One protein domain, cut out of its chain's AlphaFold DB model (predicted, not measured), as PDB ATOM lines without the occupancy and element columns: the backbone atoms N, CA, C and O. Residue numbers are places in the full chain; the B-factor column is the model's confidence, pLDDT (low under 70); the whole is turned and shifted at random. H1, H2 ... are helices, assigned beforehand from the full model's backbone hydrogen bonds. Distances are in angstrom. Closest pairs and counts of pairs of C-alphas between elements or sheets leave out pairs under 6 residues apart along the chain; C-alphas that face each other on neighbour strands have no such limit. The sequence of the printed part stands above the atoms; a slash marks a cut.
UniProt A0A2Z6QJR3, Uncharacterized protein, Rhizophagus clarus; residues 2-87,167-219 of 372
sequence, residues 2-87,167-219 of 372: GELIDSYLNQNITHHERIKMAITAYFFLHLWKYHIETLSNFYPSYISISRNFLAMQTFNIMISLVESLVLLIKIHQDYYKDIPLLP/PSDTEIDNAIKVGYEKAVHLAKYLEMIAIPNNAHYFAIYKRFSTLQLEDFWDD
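This is residues 2 to 87 and 167 to 219 of the 372 residues of an uncharacterized protein of Rhizophagus clarus (UniProt A0A2Z6QJR3). A long helix, H2, makes the core of an elongated helical body: H4 packs along it, running back the opposite way, H5 crosses it slantwise, and H1 packs on its residues 17 to 25. H6 folds back beside H5, the short H3 packs on H2 residues 33 to 40, and the short H7, last along the chain of the named helices, touches no helix. Residues 41 to 46 and 78 to 83 stick out and add to the length. The printed part has 139 residues with seven named helices, H1 to H7 in order along the chain, and no named strand; the class is all helix. It is compact, with a radius of gyration of the C-alphas of 16.1 A, and spans 56 by 33 by 28 A.

H1 is residues 2 to 9, starting at C-alpha 2 at (224.977, 206.875, 168.042). H2 is residues 15 to 42, 40.8 A from first to last C-alpha, and ends at C-alpha 42 at (214.532, 228.902, 150.212). H3 is residues 49 to 52, and H4 is residues 56 to 79, 33.5 A long. After the cut come H5, residues 169 to 189, 30.0 A long, H6, residues 199 to 210, 16.7 A long, and H7, residues 214 to 217, ending at C-alpha 217 at (196.725, 205.238, 175.128).

H2 is the hub and touches four helices. H1 and H2 form a helical hairpin, at a tilt of 33 degrees, only just shallow; their closest C-alphas, of Ser 7 and Arg 18, are 4.6 A apart. H3 touches H2, the closest C-alphas being those of Glu 37 and Ile 49 at 6.3 A. H4 touches H2 at a shallow tilt of 26 degrees, opposite ways; the closest C-alphas, of Ala 22 and Val 66, are 5.4 A apart. H5 touches H2 at a steep tilt of 41 degrees, the same way, with the C-alphas of Thr 24 and Gly 179 closest at 4.1 A. H5 and H6 form a second helical hairpin, at a shallow tilt of 29 degrees; H5 touches H6 with residues 173 to 177 alone, and the closest C-alphas, of Asp 173 and Ser 209, are 6.2 A apart. H2 and H6 are near each other, while H4 and H5 are apart. Each O i to N i+4 pair is within hydrogen-bond range in H2, H4 and H5, against 3 of 4 in H1 and 6 of 8 in H6; H3 and H7 are too short for such a pair.

The C-alphas of Ser 45 and Asp 82, the two farthest apart, are 56.6 A apart. Residues 88 to 166 are not printed, and C-alphas 87 and 167 across the cut are 15.2 A apart. Of the links printed whole, none is long. Mean pLDDT of the printed part is 80.5, and residues 195 to 219 are under 70.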
ATOM      1  N   GLY A   2     224.267 207.813 167.151       85.44
ATOM      2  CA  GLY A   2     224.977 206.875 168.042       85.44
ATOM      3  C   GLY A   2     224.553 206.985 169.511       85.44
ATOM      4  O   GLY A   2     224.126 205.995 170.082       85.44
ATOM      5  N   GLU A   3     224.482 208.207 170.057       87.50
ATOM      6  CA  GLU A   3     224.040 208.434 171.447       87.50
ATOM      7  C   GLU A   3     222.644 207.874 171.777       87.50
ATOM      8  O   GLU A   3     222.409 207.452 172.905       87.50
ATOM      9  N   LEU A   4     221.707 207.832 170.818       91.19
ATOM     10  CA  LEU A   4     220.392 207.235 171.069       91.19
ATOM     11  C   LEU A   4     220.502 205.715 171.208       91.19
ATOM     12  O   LEU A   4     219.895 205.135 172.101       91.19
ATOM     13  N   ILE A   5     221.300 205.072 170.360       90.31
ATOM     14  CA  ILE A   5     221.517 203.622 170.423       90.31
ATOM     15  C   ILE A   5     222.264 203.272 171.714       90.31
ATOM     16  O   ILE A   5     221.855 202.373 172.448       90.31
ATOM     17  N   ASP A   6     223.293 204.050 172.051       90.00
ATOM     18  CA  ASP A   6     224.059 203.878 173.285       90.00
ATOM     19  C   ASP A   6     223.184 204.048 174.532       90.00
ATOM     20  O   ASP A   6     223.366 203.317 175.505       90.00
ATOM     21  N   SER A   7     222.180 204.936 174.509       91.31
ATOM     22  CA  SER A   7     221.238 205.082 175.631       91.31
ATOM     23  C   SER A   7     220.420 203.813 175.918       91.31
ATOM     24  O   SER A   7     219.974 203.623 177.049       91.31
ATOM     25  N   TYR A   8     220.257 202.919 174.939       88.88
ATOM     26  CA  TYR A   8     219.613 201.618 175.118       88.88
ATOM     27  C   TYR A   8     220.621 200.518 175.452       88.88
ATOM     28  O   TYR A   8     220.410 199.754 176.391       88.88
ATOM     29  N   LEU A   9     221.716 200.439 174.695       86.88
ATOM     30  CA  LEU A   9     222.600 199.271 174.716       86.88
ATOM     31  C   LEU A   9     223.710 199.344 175.766       86.88
ATOM     32  O   LEU A   9     224.157 198.310 176.258       86.88
ATOM     33  N   ASN A  10     224.162 200.546 176.133       85.19
ATOM     34  CA  ASN A  10     225.261 200.688 177.080       85.19
ATOM     35  C   ASN A  10     224.815 200.221 178.472       85.19
ATOM     36  O   ASN A  10     223.803 200.694 178.979       85.19
ATOM     37  N   GLN A  11     225.561 199.309 179.096       83.31
ATOM     38  CA  GLN A  11     225.195 198.687 180.376       83.31
ATOM     39  C   GLN A  11     225.662 199.485 181.602       83.31
ATOM     40  O   GLN A  11     225.175 199.254 182.703       83.31
ATOM     41  N   ASN A  12     226.555 200.460 181.407       82.81
ATOM     42  CA  ASN A  12     227.287 201.132 182.488       82.81
ATOM     43  C   ASN A  12     226.781 202.557 182.772       82.81
ATOM     44  O   ASN A  12     227.468 203.347 183.418       82.81
ATOM     45  N   ILE A  13     225.617 202.926 182.233       87.75
ATOM     46  CA  ILE A  13     225.054 204.277 182.349       87.75
ATOM     47  C   ILE A  13     223.754 204.278 183.157       87.75
ATOM     48  O   ILE A  13     222.915 203.380 183.022       87.75
ATOM     49  N   THR A  14     223.580 205.328 183.962       90.31
ATOM     50  CA  THR A  14     222.390 205.554 184.793       90.31
ATOM     51  C   THR A  14     221.176 205.929 183.948       90.31
ATOM     52  O   THR A  14     221.311 206.493 182.859       90.31
ATOM     53  N   HIS A  15     219.970 205.711 184.481       90.38
ATOM     54  CA  HIS A  15     218.719 206.125 183.826       90.38
ATOM     55  C   HIS A  15     218.679 207.630 183.530       90.38
ATOM     56  O   HIS A  15     218.237 208.040 182.460       90.38
ATOM     57  N   HIS A  16     219.225 208.462 184.421       91.19
ATOM     58  CA  HIS A  16     219.337 209.904 184.191       91.19
ATOM     59  C   HIS A  16     220.221 210.245 182.974       91.19
ATOM     60  O   HIS A  16     219.864 211.109 182.169       91.19
ATOM     61  N   GLU A  17     221.367 209.575 182.804       92.19
ATOM     62  CA  GLU A  17     222.226 209.791 181.632       92.19
ATOM     63  C   GLU A  17     221.558 209.296 180.345       92.19
ATOM     64  O   GLU A  17     221.583 210.008 179.340       92.19
ATOM     65  N   ARG A  18     220.870 208.144 180.394       93.25
ATOM     66  CA  ARG A  18     220.088 207.623 179.259       93.25
ATOM     67  C   ARG A  18     219.071 208.638 178.756       93.25
ATOM     68  O   ARG A  18     219.025 208.902 177.556       93.25
ATOM     69  N   ILE A  19     218.310 209.251 179.667       90.12
ATOM     70  CA  ILE A  19     217.324 210.285 179.322       90.12
ATOM     71  C   ILE A  19     218.014 211.471 178.649       90.12
ATOM     72  O   ILE A  19     217.571 211.907 177.588       90.12
ATOM     73  N   LYS A  20     219.125 211.976 179.204       91.88
ATOM     74  CA  LYS A  20     219.863 213.095 178.591       91.88
ATOM     75  C   LYS A  20     220.329 212.764 177.176       91.88
ATOM     76  O   LYS A  20     220.148 213.589 176.281       91.88
ATOM     77  N   MET A  21     220.915 211.587 176.965       94.50
ATOM     78  CA  MET A  21     221.393 211.137 175.651       94.50
ATOM     79  C   MET A  21     220.235 211.018 174.649       94.50
ATOM     80  O   MET A  21     220.288 211.595 173.560       94.50
ATOM     81  N   ALA A  22     219.150 210.347 175.039       92.06
ATOM     82  CA  ALA A  22     217.987 210.143 174.184       92.06
ATOM     83  C   ALA A  22     217.281 211.465 173.832       92.06
ATOM     84  O   ALA A  22     217.004 211.734 172.662       92.06
ATOM     85  N   ILE A  23     217.066 212.343 174.816       87.75
ATOM     86  CA  ILE A  23     216.425 213.647 174.605       87.75
ATOM     87  C   ILE A  23     217.307 214.592 173.774       87.75
ATOM     88  O   ILE A  23     216.793 215.336 172.933       87.75
ATOM     89  N   THR A  24     218.634 214.535 173.931       91.44
ATOM     90  CA  THR A  24     219.558 215.278 173.052       91.44
ATOM     91  C   THR A  24     219.357 214.858 171.594       91.44
ATOM     92  O   THR A  24     219.204 215.713 170.716       91.44
ATOM     93  N   ALA A  25     219.282 213.550 171.329       92.25
ATOM     94  CA  ALA A  25     219.022 213.030 169.990       92.25
ATOM     95  C   ALA A  25     217.639 213.449 169.460       92.25
ATOM     96  O   ALA A  25     217.538 213.870 168.306       92.25
ATOM     97  N   TYR A  26     216.601 213.397 170.298       89.75
ATOM     98  CA  TYR A  26     215.248 213.836 169.956       89.75
ATOM     99  C   TYR A  26     215.223 215.289 169.474       89.75
ATOM    100  O   TYR A  26     214.787 215.576 168.356       89.75
ATOM    101  N   PHE A  27     215.742 216.218 170.282       87.50
ATOM    102  CA  PHE A  27     215.719 217.634 169.922       87.50
ATOM    103  C   PHE A  27     216.576 217.915 168.697       87.50
ATOM    104  O   PHE A  27     216.168 218.690 167.832       87.50
ATOM    105  N   PHE A  28     217.724 217.251 168.577       90.81
ATOM    106  CA  PHE A  28     218.578 217.392 167.408       90.81
ATOM    107  C   PHE A  28     217.879 216.934 166.120       90.81
ATOM    108  O   PHE A  28     217.965 217.622 165.104       90.81
ATOM    109  N   LEU A  29     217.141 215.818 166.148       90.31
ATOM    110  CA  LEU A  29     216.386 215.330 164.990       90.31
ATOM    111  C   LEU A  29     215.299 216.313 164.550       90.31
ATOM    112  O   LEU A  29     215.134 216.549 163.350       90.31
ATOM    113  N   HIS A  30     214.592 216.924 165.501       88.06
ATOM    114  CA  HIS A  30     213.624 217.976 165.200       88.06
ATOM    115  C   HIS A  30     214.292 219.236 164.631       88.06
ATOM    116  O   HIS A  30     213.780 219.811 163.666       88.06
ATOM    117  N   LEU A  31     215.443 219.648 165.179       88.06
ATOM    118  CA  LEU A  31     216.189 220.816 164.696       88.06
ATOM    119  C   LEU A  31     216.689 220.583 163.272       88.06
ATOM    120  O   LEU A  31     216.520 221.441 162.406       88.06
ATOM    121  N   TRP A  32     217.225 219.393 163.010       91.19
ATOM    122  CA  TRP A  32     217.681 219.005 161.685       91.19
ATOM    123  C   TRP A  32     216.530 218.984 160.675       91.19
ATOM    124  O   TRP A  32     216.657 219.564 159.597       91.19
ATOM    125  N   LYS A  33     215.378 218.399 161.032       89.88
ATOM    126  CA  LYS A  33     214.186 218.404 160.173       89.88
ATOM    127  C   LYS A  33     213.753 219.827 159.822       89.88
ATOM    128  O   LYS A  33     213.612 220.147 158.643       89.88
ATOM    129  N   TYR A  34     213.616 220.688 160.830       88.75
ATOM    130  CA  TYR A  34     213.230 222.088 160.647       88.75
ATOM    131  C   TYR A  34     214.224 222.858 159.767       88.75
ATOM    132  O   TYR A  34     213.834 223.662 158.915       88.75
ATOM    133  N   HIS A  35     215.520 222.592 159.937       88.88
ATOM    134  CA  HIS A  35     216.560 223.195 159.118       88.88
ATOM    135  C   HIS A  35     216.417 222.811 157.637       88.88
ATOM    136  O   HIS A  35     216.433 223.692 156.775       88.88
ATOM    137  N   ILE A  36     216.203 221.524 157.337       90.31
ATOM    138  CA  ILE A  36     215.992 221.051 155.961       90.31
ATOM    139  C   ILE A  36     214.684 221.590 155.373       90.31
ATOM    140  O   ILE A  36     214.671 221.993 154.213       90.31
ATOM    141  N   GLU A  37     213.602 221.651 156.151       89.50
ATOM    142  CA  GLU A  37     212.329 222.260 155.729       89.50
ATOM    143  C   GLU A  37     212.516 223.729 155.339       89.50
ATOM    144  O   GLU A  37     212.075 224.167 154.277       89.50
ATOM    145  N   THR A  38     213.248 224.480 156.161       87.94
ATOM    146  CA  THR A  38     213.545 225.891 155.899       87.94
ATOM    147  C   THR A  38     214.392 226.059 154.637       87.94
ATOM    148  O   THR A  38     214.083 226.895 153.788       87.94
ATOM    149  N   LEU A  39     215.428 225.235 154.465       89.00
ATOM    150  CA  LEU A  39     216.248 225.243 153.254       89.00
ATOM    151  C   LEU A  39     215.467 224.821 152.007       89.00
ATOM    152  O   LEU A  39     215.690 225.387 150.941       89.00
ATOM    153  N   SER A  40     214.541 223.872 152.134       91.00
ATOM    154  CA  SER A  40     213.657 223.461 151.042       91.00
ATOM    155  C   SER A  40     212.752 224.613 150.598       91.00
ATOM    156  O   SER A  40     212.534 224.786 149.403       91.00
ATOM    157  N   ASN A  41     212.308 225.467 151.526       89.06
ATOM    158  CA  ASN A  41     211.536 226.666 151.192       89.06
ATOM    159  C   ASN A  41     212.376 227.734 150.469       89.06
ATOM    160  O   ASN A  41     211.880 228.370 149.542       89.06
ATOM    161  N   PHE A  42     213.639 227.935 150.868       88.88
ATOM    162  CA  PHE A  42     214.532 228.902 150.212       88.88
ATOM    163  C   PHE A  42     215.074 228.407 148.864       88.88
ATOM    164  O   PHE A  42     215.250 229.200 147.941       88.88
ATOM    165  N   TYR A  43     215.320 227.101 148.740       89.75
ATOM    166  CA  TYR A  43     215.953 226.476 147.579       89.75
ATOM    167  C   TYR A  43     215.176 225.232 147.101       89.75
ATOM    168  O   TYR A  43     215.737 224.130 147.055       89.75
ATOM    169  N   PRO A  44     213.902 225.380 146.688       87.19
ATOM    170  CA  PRO A  44     213.013 224.251 146.382       87.19
ATOM    171  C   PRO A  44     213.469 223.408 145.186       87.19
ATOM    172  O   PRO A  44     213.110 222.239 145.068       87.19
ATOM    173  N   SER A  45     214.278 223.979 144.292       89.38
ATOM    174  CA  SER A  45     214.847 223.276 143.139       89.38
ATOM    175  C   SER A  45     215.993 222.326 143.496       89.38
ATOM    176  O   SER A  45     216.293 221.429 142.711       89.38
ATOM    177  N   TYR A  46     216.645 222.518 144.646       87.44
ATOM    178  CA  TYR A  46     217.852 221.780 145.034       87.44
ATOM    179  C   TYR A  46     217.657 220.915 146.277       87.44
ATOM    180  O   TYR A  46     218.294 219.870 146.394       87.44
ATOM    181  N   ILE A  47     216.791 221.343 147.198       89.25
ATOM    182  CA  ILE A  47     216.616 220.708 148.502       89.25
ATOM    183  C   ILE A  47     215.163 220.282 148.665       89.25
ATOM    184  O   ILE A  47     214.242 221.095 148.572       89.25
ATOM    185  N   SER A  48     214.961 219.001 148.965       87.88
ATOM    186  CA  SER A  48     213.661 218.460 149.347       87.88
ATOM    187  C   SER A  48     213.785 217.593 150.591       87.88
ATOM    188  O   SER A  48     214.752 216.853 150.765       87.88
ATOM    189  N   ILE A  49     212.762 217.623 151.443       87.81
ATOM    190  CA  ILE A  49     212.712 216.800 152.663       87.81
ATOM    191  C   ILE A  49     212.887 215.316 152.315       87.81
ATOM    192  O   ILE A  49     213.671 214.615 152.939       87.81
ATOM    193  N   SER A  50     212.227 214.848 151.254       87.38
ATOM    194  CA  SER A  50     212.276 213.449 150.809       87.38
ATOM    195  C   SER A  50     213.651 212.961 150.337       87.38
ATOM    196  O   SER A  50     213.846 211.752 150.243       87.38
ATOM    197  N   ARG A  51     214.575 213.866 149.992       87.00
ATOM    198  CA  ARG A  51     215.905 213.523 149.460       87.00
ATOM    199  C   ARG A  51     217.041 213.885 150.408       87.00
ATOM    200  O   ARG A  51     218.076 213.232 150.379       87.00
ATOM    201  N   ASN A  52     216.866 214.937 151.205       91.06
ATOM    202  CA  ASN A  52     217.924 215.527 152.027       91.06
ATOM    203  C   ASN A  52     217.722 215.304 153.531       91.06
ATOM    204  O   ASN A  52     218.612 215.630 154.313       91.06
ATOM    205  N   PHE A  53     216.572 214.766 153.937       92.81
ATOM    206  CA  PHE A  53     216.313 214.348 155.306       92.81
ATOM    207  C   PHE A  53     216.123 212.829 155.380       92.81
ATOM    208  O   PHE A  53     216.010 212.141 154.363       92.81
ATOM    209  N   LEU A  54     216.095 212.303 156.603       89.88
ATOM    210  CA  LEU A  54     215.741 210.914 156.868       89.88
ATOM    211  C   LEU A  54     214.365 210.587 156.275       89.88
ATOM    212  O   LEU A  54     213.462 211.428 156.246       89.88
ATOM    213  N   ALA A  55     214.186 209.330 155.865       92.00
ATOM    214  CA  ALA A  55     212.860 208.822 155.545       92.00
ATOM    215  C   ALA A  55     211.920 209.057 156.739       92.00
ATOM    216  O   ALA A  55     212.308 208.847 157.892       92.00
ATOM    217  N   MET A  56     210.681 209.482 156.474       87.69
ATOM    218  CA  MET A  56     209.740 209.839 157.543       87.69
ATOM    219  C   MET A  56     209.467 208.654 158.478       87.69
ATOM    220  O   MET A  56     209.322 208.841 159.681       87.69
ATOM    221  N   GLN A  57     209.468 207.428 157.943       88.88
ATOM    222  CA  GLN A  57     209.350 206.207 158.736       88.88
ATOM    223  C   GLN A  57     210.491 206.098 159.755       88.88
ATOM    224  O   GLN A  57     210.237 205.903 160.939       88.88
ATOM    225  N   THR A  58     211.737 206.285 159.315       90.69
ATOM    226  CA  THR A  58     212.913 206.251 160.195       90.69
ATOM    227  C   THR A  58     212.860 207.360 161.233       90.69
ATOM    228  O   THR A  58     213.124 207.105 162.400       90.69
ATOM    229  N   PHE A  59     212.486 208.580 160.841       87.56
ATOM    230  CA  PHE A  59     212.319 209.682 161.787       87.56
ATOM    231  C   PHE A  59     211.310 209.326 162.886       87.56
ATOM    232  O   PHE A  59     211.648 209.412 164.062       87.56
ATOM    233  N   ASN A  60     210.122 208.839 162.518       86.19
ATOM    234  CA  ASN A  60     209.085 208.463 163.480       86.19
ATOM    235  C   ASN A  60     209.533 207.326 164.412       86.19
ATOM    236  O   ASN A  60     209.272 207.396 165.609       86.19
ATOM    237  N   ILE A  61     210.241 206.316 163.891       87.88
ATOM    238  CA  ILE A  61     210.804 205.231 164.711       87.88
ATOM    239  C   ILE A  61     211.790 205.792 165.737       87.88
ATOM    240  O   ILE A  61     211.710 205.454 166.912       87.88
ATOM    241  N   MET A  62     212.695 206.681 165.322       87.25
ATOM    242  CA  MET A  62     213.702 207.250 166.225       87.25
ATOM    243  C   MET A  62     213.076 208.140 167.302       87.25
ATOM    244  O   MET A  62     213.522 208.118 168.445       87.25
ATOM    245  N   ILE A  63     212.024 208.886 166.959       85.31
ATOM    246  CA  ILE A  63     211.244 209.660 167.928       85.31
ATOM    247  C   ILE A  63     210.533 208.735 168.926       85.31
ATOM    248  O   ILE A  63     210.677 208.921 170.133       85.31
ATOM    249  N   SER A  64     209.861 207.694 168.432       84.94
ATOM    250  CA  SER A  64     209.173 206.702 169.265       84.94
ATOM    251  C   SER A  64     210.131 205.946 170.194       84.94
ATOM    252  O   SER A  64     209.792 205.682 171.345       84.94
ATOM    253  N   LEU A  65     211.360 205.656 169.751       88.81
ATOM    254  CA  LEU A  65     212.401 205.087 170.613       88.81
ATOM    255  C   LEU A  65     212.736 206.025 171.779       88.81
ATOM    256  O   LEU A  65     212.783 205.591 172.920       88.81
ATOM    257  N   VAL A  66     212.905 207.326 171.543       87.38
ATOM    258  CA  VAL A  66     213.175 208.253 172.656       87.38
ATOM    259  C   VAL A  66     211.996 208.316 173.627       87.38
ATOM    260  O   VAL A  66     212.192 208.211 174.838       87.38
ATOM    261  N   GLU A  67     210.779 208.473 173.105       84.06
ATOM    262  CA  GLU A  67     209.561 208.573 173.918       84.06
ATOM    263  C   GLU A  67     209.339 207.307 174.752       84.06
ATOM    264  O   GLU A  67     209.099 207.394 175.957       84.06
ATOM    265  N   SER A  68     209.499 206.132 174.140       85.06
ATOM    266  CA  SER A  68     209.349 204.848 174.827       85.06
ATOM    267  C   SER A  68     210.416 204.615 175.893       85.06
ATOM    268  O   SER A  68     210.075 204.080 176.943       85.06
ATOM    269  N   LEU A  69     211.669 205.049 175.700       89.00
ATOM    270  CA  LEU A  69     212.707 204.926 176.733       89.00
ATOM    271  C   LEU A  69     212.355 205.728 177.985       89.00
ATOM    272  O   LEU A  69     212.426 205.208 179.099       89.00
ATOM    273  N   VAL A  70     211.972 206.994 177.802       85.69
ATOM    274  CA  VAL A  70     211.600 207.879 178.914       85.69
ATOM    275  C   VAL A  70     210.366 207.331 179.625       85.69
ATOM    276  O   VAL A  70     210.351 207.253 180.852       85.69
ATOM    277  N   LEU A  71     209.363 206.889 178.863       84.25
ATOM    278  CA  LEU A  71     208.149 206.297 179.415       84.25
ATOM    279  C   LEU A  71     208.441 205.006 180.186       84.25
ATOM    280  O   LEU A  71     207.928 204.823 181.284       84.25
ATOM    281  N   LEU A  72     209.292 204.130 179.651       85.94
ATOM    282  CA  LEU A  72     209.672 202.882 180.305       85.94
ATOM    283  C   LEU A  72     210.361 203.149 181.648       85.94
ATOM    284  O   LEU A  72     210.065 202.470 182.627       85.94
ATOM    285  N   ILE A  73     211.220 204.171 181.716       86.44
ATOM    286  CA  ILE A  73     211.851 204.595 182.971       86.44
ATOM    287  C   ILE A  73     210.797 205.093 183.972       86.44
ATOM    288  O   ILE A  73     210.835 204.668 185.125       86.44
ATOM    289  N   LYS A  74     209.830 205.918 183.543       82.00
ATOM    290  CA  LYS A  74     208.738 206.394 184.416       82.00
ATOM    291  C   LYS A  74     207.853 205.252 184.922       82.00
ATOM    292  O   LYS A  74     207.585 205.158 186.112       82.00
ATOM    293  N   ILE A  75     207.458 204.327 184.046       83.12
ATOM    294  CA  ILE A  75     206.637 203.165 184.421       83.12
ATOM    295  C   ILE A  75     207.361 202.297 185.453       83.12
ATOM    296  O   ILE A  75     206.754 201.864 186.432       83.12
ATOM    297  N   HIS A  76     208.653 202.030 185.258       83.31
ATOM    298  CA  HIS A  76     209.415 201.253 186.237       83.31
ATOM    299  C   HIS A  76     209.576 201.994 187.563       83.31
ATOM    300  O   HIS A  76     209.415 201.386 188.620       83.31
ATOM    301  N   GLN A  77     209.805 203.305 187.518       82.38
ATOM    302  CA  GLN A  77     209.823 204.150 188.707       82.38
ATOM    303  C   GLN A  77     208.494 204.107 189.477       82.38
ATOM    304  O   GLN A  77     208.521 204.097 190.707       82.38
ATOM    305  N   ASP A  78     207.350 204.071 188.795       80.38
ATOM    306  CA  ASP A  78     206.036 204.103 189.446       80.38
ATOM    307  C   ASP A  78     205.593 202.726 189.958       80.38
ATOM    308  O   ASP A  78     205.114 202.613 191.091       80.38
ATOM    309  N   TYR A  79     205.796 201.670 189.161       83.19
ATOM    310  CA  TYR A  79     205.208 200.345 189.398       83.19
ATOM    311  C   TYR A  79     206.213 199.242 189.767       83.19
ATOM    312  O   TYR A  79     205.814 198.246 190.367       83.19
ATOM    313  N   TYR A  80     207.502 199.395 189.444       82.50
ATOM    314  CA  TYR A  80     208.507 198.325 189.550       82.50
ATOM    315  C   TYR A  80     209.807 198.781 190.234       82.50
ATOM    316  O   TYR A  80     210.897 198.382 189.835       82.50
ATOM    317  N   LYS A  81     209.704 199.590 191.297       76.88
ATOM    318  CA  LYS A  81     210.857 200.216 191.985       76.88
ATOM    319  C   LYS A  81     211.967 199.244 192.392       76.88
ATOM    320  O   LYS A  81     213.136 199.620 192.349       76.88
ATOM    321  N   ASP A  82     211.593 198.023 192.768       76.38
ATOM    322  CA  ASP A  82     212.507 196.986 193.257       76.38
ATOM    323  C   ASP A  82     213.168 196.169 192.130       76.38
ATOM    324  O   ASP A  82     214.020 195.323 192.400       76.38
ATOM    325  N   ILE A  83     212.775 196.386 190.868       79.75
ATOM    326  CA  ILE A  83     213.289 195.655 189.706       79.75
ATOM    327  C   ILE A  83     214.117 196.625 188.852       79.75
ATOM    328  O   ILE A  83     213.561 197.575 188.307       79.75
ATOM    329  N   PRO A  84     215.433 196.402 188.676       80.00
ATOM    330  CA  PRO A  84     216.239 197.266 187.824       80.00
ATOM    331  C   PRO A  84     215.800 197.136 186.362       80.00
ATOM    332  O   PRO A  84     215.675 196.032 185.822       80.00
ATOM    333  N   LEU A  85     215.624 198.273 185.689       83.00
ATOM    334  CA  LEU A  85     215.380 198.292 184.251       83.00
ATOM    335  C   LEU A  85     216.675 197.995 183.486       83.00
ATOM    336  O   LEU A  85     217.698 198.643 183.700       83.00
ATOM    337  N   LEU A  86     216.595 197.052 182.542       84.38
ATOM    338  CA  LEU A  86     217.686 196.646 181.651       84.38
ATOM    339  C   LEU A  86     217.319 196.969 180.189       84.38
ATOM    340  O   LEU A  86     216.848 196.074 179.483       84.38
ATOM    341  N   PRO A  87     217.498 198.212 179.697       84.50
ATOM    342  CA  PRO A  87     216.976 198.624 178.388       84.50
ATOM    343  C   PRO A  87     217.463 197.765 177.211       84.50
ATOM    344  O   PRO A  87     216.694 197.485 176.296       84.50
ATOM    345  N   PRO A 167     215.539 208.447 188.492       86.62
ATOM    346  CA  PRO A 167     215.534 209.899 188.483       86.62
ATOM    347  C   PRO A 167     214.160 210.425 188.914       86.62
ATOM    348  O   PRO A 167     213.126 209.961 188.445       86.62
ATOM    349  N   SER A 168     214.131 211.417 189.795       86.50
ATOM    350  CA  SER A 168     212.907 212.155 190.123       86.50
ATOM    351  C   SER A 168     212.387 212.948 188.920       86.50
ATOM    352  O   SER A 168     213.168 213.326 188.046       86.50
ATOM    353  N   ASP A 169     211.101 213.312 188.913       82.00
ATOM    354  CA  ASP A 169     210.523 214.162 187.857       82.00
ATOM    355  C   ASP A 169     211.324 215.455 187.639       82.00
ATOM    356  O   ASP A 169     211.566 215.866 186.508       82.00
ATOM    357  N   THR A 170     211.843 216.053 188.717       85.12
ATOM    358  CA  THR A 170     212.688 217.253 188.615       85.12
ATOM    359  C   THR A 170     214.036 216.982 187.943       85.12
ATOM    360  O   THR A 170     214.550 217.828 187.211       85.12
ATOM    361  N   GLU A 171     214.627 215.804 188.156       85.88
ATOM    362  CA  GLU A 171     215.855 215.383 187.476       85.88
ATOM    363  C   GLU A 171     215.595 215.043 186.008       85.88
ATOM    364  O   GLU A 171     216.468 215.290 185.175       85.88
ATOM    365  N   ILE A 172     214.407 214.523 185.684       83.50
ATOM    366  CA  ILE A 172     213.953 214.290 184.309       83.50
ATOM    367  C   ILE A 172     213.759 215.631 183.587       83.50
ATOM    368  O   ILE A 172     214.334 215.828 182.519       83.50
ATOM    369  N   ASP A 173     213.053 216.592 184.185       80.88
ATOM    370  CA  ASP A 173     212.881 217.942 183.626       80.88
ATOM    371  C   ASP A 173     214.231 218.633 183.387       80.88
ATOM    372  O   ASP A 173     214.491 219.202 182.320       80.88
ATOM    373  N   ASN A 174     215.142 218.528 184.358       85.00
ATOM    374  CA  ASN A 174     216.499 219.044 184.217       85.00
ATOM    375  C   ASN A 174     217.270 218.326 183.099       85.00
ATOM    376  O   ASN A 174     217.960 218.984 182.316       85.00
ATOM    377  N   ALA A 175     217.141 217.001 182.978       86.31
ATOM    378  CA  ALA A 175     217.744 216.232 181.892       86.31
ATOM    379  C   ALA A 175     217.217 216.672 180.521       86.31
ATOM    380  O   ALA A 175     218.006 216.812 179.582       86.31
ATOM    381  N   ILE A 176     215.918 216.955 180.412       84.06
ATOM    382  CA  ILE A 176     215.295 217.448 179.180       84.06
ATOM    383  C   ILE A 176     215.851 218.824 178.819       84.06
ATOM    384  O   ILE A 176     216.246 219.048 177.672       84.06
ATOM    385  N   LYS A 177     215.941 219.734 179.795       83.06
ATOM    386  CA  LYS A 177     216.515 221.069 179.591       83.06
ATOM    387  C   LYS A 177     217.963 220.987 179.107       83.06
ATOM    388  O   LYS A 177     218.313 221.610 178.105       83.06
ATOM    389  N   VAL A 178     218.789 220.185 179.779       87.25
ATOM    390  CA  VAL A 178     220.193 219.976 179.399       87.25
ATOM    391  C   VAL A 178     220.297 219.336 178.013       87.25
ATOM    392  O   VAL A 178     221.127 219.755 177.207       87.25
ATOM    393  N   GLY A 179     219.447 218.354 177.702       86.75
ATOM    394  CA  GLY A 179     219.420 217.710 176.390       86.75
ATOM    395  C   GLY A 179     219.057 218.682 175.264       86.75
ATOM    396  O   GLY A 179     219.696 218.677 174.212       86.75
ATOM    397  N   TYR A 180     218.101 219.582 175.506       85.88
ATOM    398  CA  TYR A 180     217.766 220.661 174.575       85.88
ATOM    399  C   TYR A 180     218.949 221.609 174.344       85.88
ATOM    400  O   TYR A 180     219.309 221.883 173.199       85.88
ATOM    401  N   GLU A 181     219.588 222.083 175.416       87.50
ATOM    402  CA  GLU A 181     220.744 222.982 175.327       87.50
ATOM    403  C   GLU A 181     221.900 222.337 174.545       87.50
ATOM    404  O   GLU A 181     222.475 222.977 173.656       87.50
ATOM    405  N   LYS A 182     222.186 221.051 174.797       90.56
ATOM    406  CA  LYS A 182     223.175 220.265 174.042       90.56
ATOM    407  C   LYS A 182     222.810 220.152 172.562       90.56
ATOM    408  O   LYS A 182     223.663 220.394 171.709       90.56
ATOM    409  N   ALA A 183     221.556 219.834 172.245       89.44
ATOM    410  CA  ALA A 183     221.091 219.713 170.865       89.44
ATOM    411  C   ALA A 183     221.205 221.040 170.099       89.44
ATOM    412  O   ALA A 183     221.661 221.057 168.954       89.44
ATOM    413  N   VAL A 184     220.857 222.163 170.738       87.12
ATOM    414  CA  VAL A 184     221.017 223.506 170.161       87.12
ATOM    415  C   VAL A 184     222.491 223.844 169.958       87.12
ATOM    416  O   VAL A 184     222.852 224.380 168.909       87.12
ATOM    417  N   HIS A 185     223.353 223.539 170.930       90.19
ATOM    418  CA  HIS A 185     224.792 223.757 170.796       90.19
ATOM    419  C   HIS A 185     225.371 222.951 169.625       90.19
ATOM    420  O   HIS A 185     226.116 223.497 168.813       90.19
ATOM    421  N   LEU A 186     224.971 221.684 169.485       91.25
ATOM    422  CA  LEU A 186     225.375 220.828 168.371       91.25
ATOM    423  C   LEU A 186     224.865 221.359 167.022       91.25
ATOM    424  O   LEU A 186     225.624 221.415 166.060       91.25
ATOM    425  N   ALA A 187     223.608 221.802 166.946       89.19
ATOM    426  CA  ALA A 187     223.045 222.392 165.732       89.19
ATOM    427  C   ALA A 187     223.791 223.669 165.307       89.19
ATOM    428  O   ALA A 187     224.083 223.851 164.126       89.19
ATOM    429  N   LYS A 188     224.152 224.529 166.271       89.81
ATOM    430  CA  LYS A 188     224.976 225.723 166.023       89.81
ATOM    431  C   LYS A 188     226.381 225.362 165.558       89.81
ATOM    432  O   LYS A 188     226.890 226.003 164.649       89.81
ATOM    433  N   TYR A 189     226.988 224.345 166.167       92.88
ATOM    434  CA  TYR A 189     228.303 223.844 165.772       92.88
ATOM    435  C   TYR A 189     228.313 223.327 164.325       92.88
ATOM    436  O   TYR A 189     229.281 223.530 163.607       92.88
ATOM    437  N   LEU A 190     227.213 222.714 163.880       91.62
ATOM    438  CA  LEU A 190     227.011 222.282 162.492       91.62
ATOM    439  C   LEU A 190     226.539 223.410 161.557       91.62
ATOM    440  O   LEU A 190     226.114 223.130 160.439       91.62
ATOM    441  N   GLU A 191     226.575 224.664 162.016       90.25
ATOM    442  CA  GLU A 191     226.197 225.855 161.248       90.25
ATOM    443  C   GLU A 191     224.768 225.795 160.674       90.25
ATOM    444  O   GLU A 191     224.472 226.353 159.614       90.25
ATOM    445  N   MET A 192     223.837 225.147 161.388       89.50
ATOM    446  CA  MET A 192     222.429 225.137 160.987       89.50
ATOM    447  C   MET A 192     221.863 226.563 161.024       89.50
ATOM    448  O   MET A 192     221.677 227.165 162.080       89.50
ATOM    449  N   ILE A 193     221.551 227.088 159.841       76.56
ATOM    450  CA  ILE A 193     221.131 228.484 159.610       76.56
ATOM    451  C   ILE A 193     219.746 228.780 160.215       76.56
ATOM    452  O   ILE A 193     219.420 229.920 160.536       76.56
ATOM    453  N   ALA A 194     218.918 227.747 160.371       71.25
ATOM    454  CA  ALA A 194     217.536 227.867 160.809       71.25
ATOM    455  C   ALA A 194     217.347 227.125 162.132       71.25
ATOM    456  O   ALA A 194     217.058 225.930 162.153       71.25
ATOM    457  N   ILE A 195     217.520 227.852 163.234       69.25
ATOM    458  CA  ILE A 195     217.155 227.399 164.577       69.25
ATOM    459  C   ILE A 195     215.927 228.221 164.984       69.25
ATOM    460  O   ILE A 195     216.021 229.447 165.063       69.25
ATOM    461  N   PRO A 196     214.762 227.593 165.189       67.19
ATOM    462  CA  PRO A 196     213.537 228.320 165.482       67.19
ATOM    463  C   PRO A 196     213.615 228.977 166.860       67.19
ATOM    464  O   PRO A 196     214.156 228.408 167.809       67.19
ATOM    465  N   ASN A 197     213.026 230.170 166.982       59.44
ATOM    466  CA  ASN A 197     212.887 230.847 168.270       59.44
ATOM    467  C   ASN A 197     212.078 229.964 169.238       59.44
ATOM    468  O   ASN A 197     211.065 229.388 168.841       59.44
ATOM    469  N   ASN A 198     212.526 229.898 170.498       55.72
ATOM    470  CA  ASN A 198     212.115 229.010 171.603       55.72
ATOM    471  C   ASN A 198     210.642 228.535 171.682       55.72
ATOM    472  O   ASN A 198     210.389 227.488 172.268       55.72
ATOM    473  N   ALA A 199     209.658 229.243 171.121       45.81
ATOM    474  CA  ALA A 199     208.226 228.975 171.284       45.81
ATOM    475  C   ALA A 199     207.759 227.577 170.815       45.81
ATOM    476  O   ALA A 199     206.972 226.944 171.514       45.81
ATOM    477  N   HIS A 200     208.248 227.060 169.679       50.81
ATOM    478  CA  HIS A 200     207.845 225.728 169.185       50.81
ATOM    479  C   HIS A 200     208.438 224.589 170.036       50.81
ATOM    480  O   HIS A 200     207.793 223.573 170.278       50.81
ATOM    481  N   TYR A 201     209.659 224.772 170.540       52.12
ATOM    482  CA  TYR A 201     210.351 223.772 171.355       52.12
ATOM    483  C   TYR A 201     209.926 223.815 172.822       52.12
ATOM    484  O   TYR A 201     209.917 222.773 173.464       52.12
ATOM    485  N   PHE A 202     209.459 224.964 173.323       48.00
ATOM    486  CA  PHE A 202     208.769 225.055 174.613       48.00
ATOM    487  C   PHE A 202     207.488 224.208 174.649       48.00
ATOM    488  O   PHE A 202     207.166 223.652 175.694       48.00
ATOM    489  N   ALA A 203     206.768 224.068 173.528       50.19
ATOM    490  CA  ALA A 203     205.590 223.200 173.452       50.19
ATOM    491  C   ALA A 203     205.963 221.709 173.527       50.19
ATOM    492  O   ALA A 203     205.281 220.936 174.194       50.19
ATOM    493  N   ILE A 204     207.076 221.319 172.898       51.34
ATOM    494  CA  ILE A 204     207.589 219.945 172.953       51.34
ATOM    495  C   ILE A 204     208.184 219.629 174.333       51.34
ATOM    496  O   ILE A 204     207.888 218.586 174.905       51.34
ATOM    497  N   TYR A 205     208.940 220.565 174.912       47.97
ATOM    498  CA  TYR A 205     209.402 220.517 176.301       47.97
ATOM    499  C   TYR A 205     208.223 220.313 177.263       47.97
ATOM    500  O   TYR A 205     208.261 219.432 178.116       47.97
ATOM    501  N   LYS A 206     207.127 221.060 177.061       49.59
ATOM    502  CA  LYS A 206     205.905 220.924 177.859       49.59
ATOM    503  C   LYS A 206     205.247 219.550 177.696       49.59
ATOM    504  O   LYS A 206     204.788 219.027 178.701       49.59
ATOM    505  N   ARG A 207     205.247 218.961 176.489       54.91
ATOM    506  CA  ARG A 207     204.748 217.591 176.253       54.91
ATOM    507  C   ARG A 207     205.486 216.591 177.142       54.91
ATOM    508  O   ARG A 207     204.825 215.824 177.820       54.91
ATOM    509  N   PHE A 208     206.820 216.640 177.204       51.38
ATOM    510  CA  PHE A 208     207.581 215.706 178.041       51.38
ATOM    511  C   PHE A 208     207.414 215.939 179.545       51.38
ATOM    512  O   PHE A 208     207.285 214.968 180.285       51.38
ATOM    513  N   SER A 209     207.358 217.195 179.997       47.38
ATOM    514  CA  SER A 209     207.121 217.511 181.414       47.38
ATOM    515  C   SER A 209     205.718 217.116 181.895       47.38
ATOM    516  O   SER A 209     205.517 216.930 183.092       47.38
ATOM    517  N   THR A 210     204.733 216.990 180.995       50.12
ATOM    518  CA  THR A 210     203.366 216.568 181.349       50.12
ATOM    519  C   THR A 210     203.028 215.135 180.962       50.12
ATOM    520  O   THR A 210     201.912 214.740 181.262       50.12
ATOM    521  N   LEU A 211     203.939 214.376 180.331       52.84
ATOM    522  CA  LEU A 211     203.696 212.994 179.886       52.84
ATOM    523  C   LEU A 211     203.194 212.137 181.054       52.84
ATOM    524  O   LEU A 211     203.976 211.781 181.945       52.84
ATOM    525  N   GLN A 212     201.909 211.807 181.028       50.25
ATOM    526  CA  GLN A 212     201.285 210.803 181.881       50.25
ATOM    527  C   GLN A 212     201.081 209.509 181.088       50.25
ATOM    528  O   GLN A 212     201.097 209.511 179.854       50.25
ATOM    529  N   LEU A 213     200.912 208.385 181.788       43.72
ATOM    530  CA  LEU A 213     200.712 207.082 181.149       43.72
ATOM    531  C   LEU A 213     199.490 207.101 180.214       43.72
ATOM    532  O   LEU A 213     199.515 206.479 179.154       43.72
ATOM    533  N   GLU A 214     198.451 207.854 180.580       43.28
ATOM    534  CA  GLU A 214     197.202 208.009 179.831       43.28
ATOM    535  C   GLU A 214     197.383 208.713 178.476       43.28
ATOM    536  O   GLU A 214     196.648 208.409 177.537       43.28
ATOM    537  N   ASP A 215     198.397 209.576 178.328       45.38
ATOM    538  CA  ASP A 215     198.652 210.332 177.090       45.38
ATOM    539  C   ASP A 215     199.098 209.434 175.920       45.38
ATOM    540  O   ASP A 215     199.048 209.848 174.763       45.38
ATOM    541  N   PHE A 216     199.548 208.204 176.202       40.44
ATOM    542  CA  PHE A 216     200.014 207.252 175.188       40.44
ATOM    543  C   PHE A 216     198.904 206.311 174.692       40.44
ATOM    544  O   PHE A 216     198.987 205.784 173.584       40.44
ATOM    545  N   TRP A 217     197.853 206.105 175.491       41.03
ATOM    546  CA  TRP A 217     196.725 205.238 175.128       41.03
ATOM    547  C   TRP A 217     195.657 205.962 174.295       41.03
ATOM    548  O   TRP A 217     194.847 205.299 173.649       41.03
ATOM    549  N   ASP A 218     195.664 207.301 174.287       34.31
ATOM    550  CA  ASP A 218     194.672 208.127 173.578       34.31
ATOM    551  C   ASP A 218     195.090 208.485 172.133       34.31
ATOM    552  O   ASP A 218     194.271 208.918 171.315       34.31
ATOM    553  N   ASP A 219     196.345 208.214 171.757       35.28
ATOM    554  CA  ASP A 219     196.804 208.279 170.368       35.28
ATOM    555  C   ASP A 219     196.385 206.997 169.636       35.28
ATOM    556  O   ASP A 219     197.195 206.139 169.298       35.28
TER     557      ASP A 219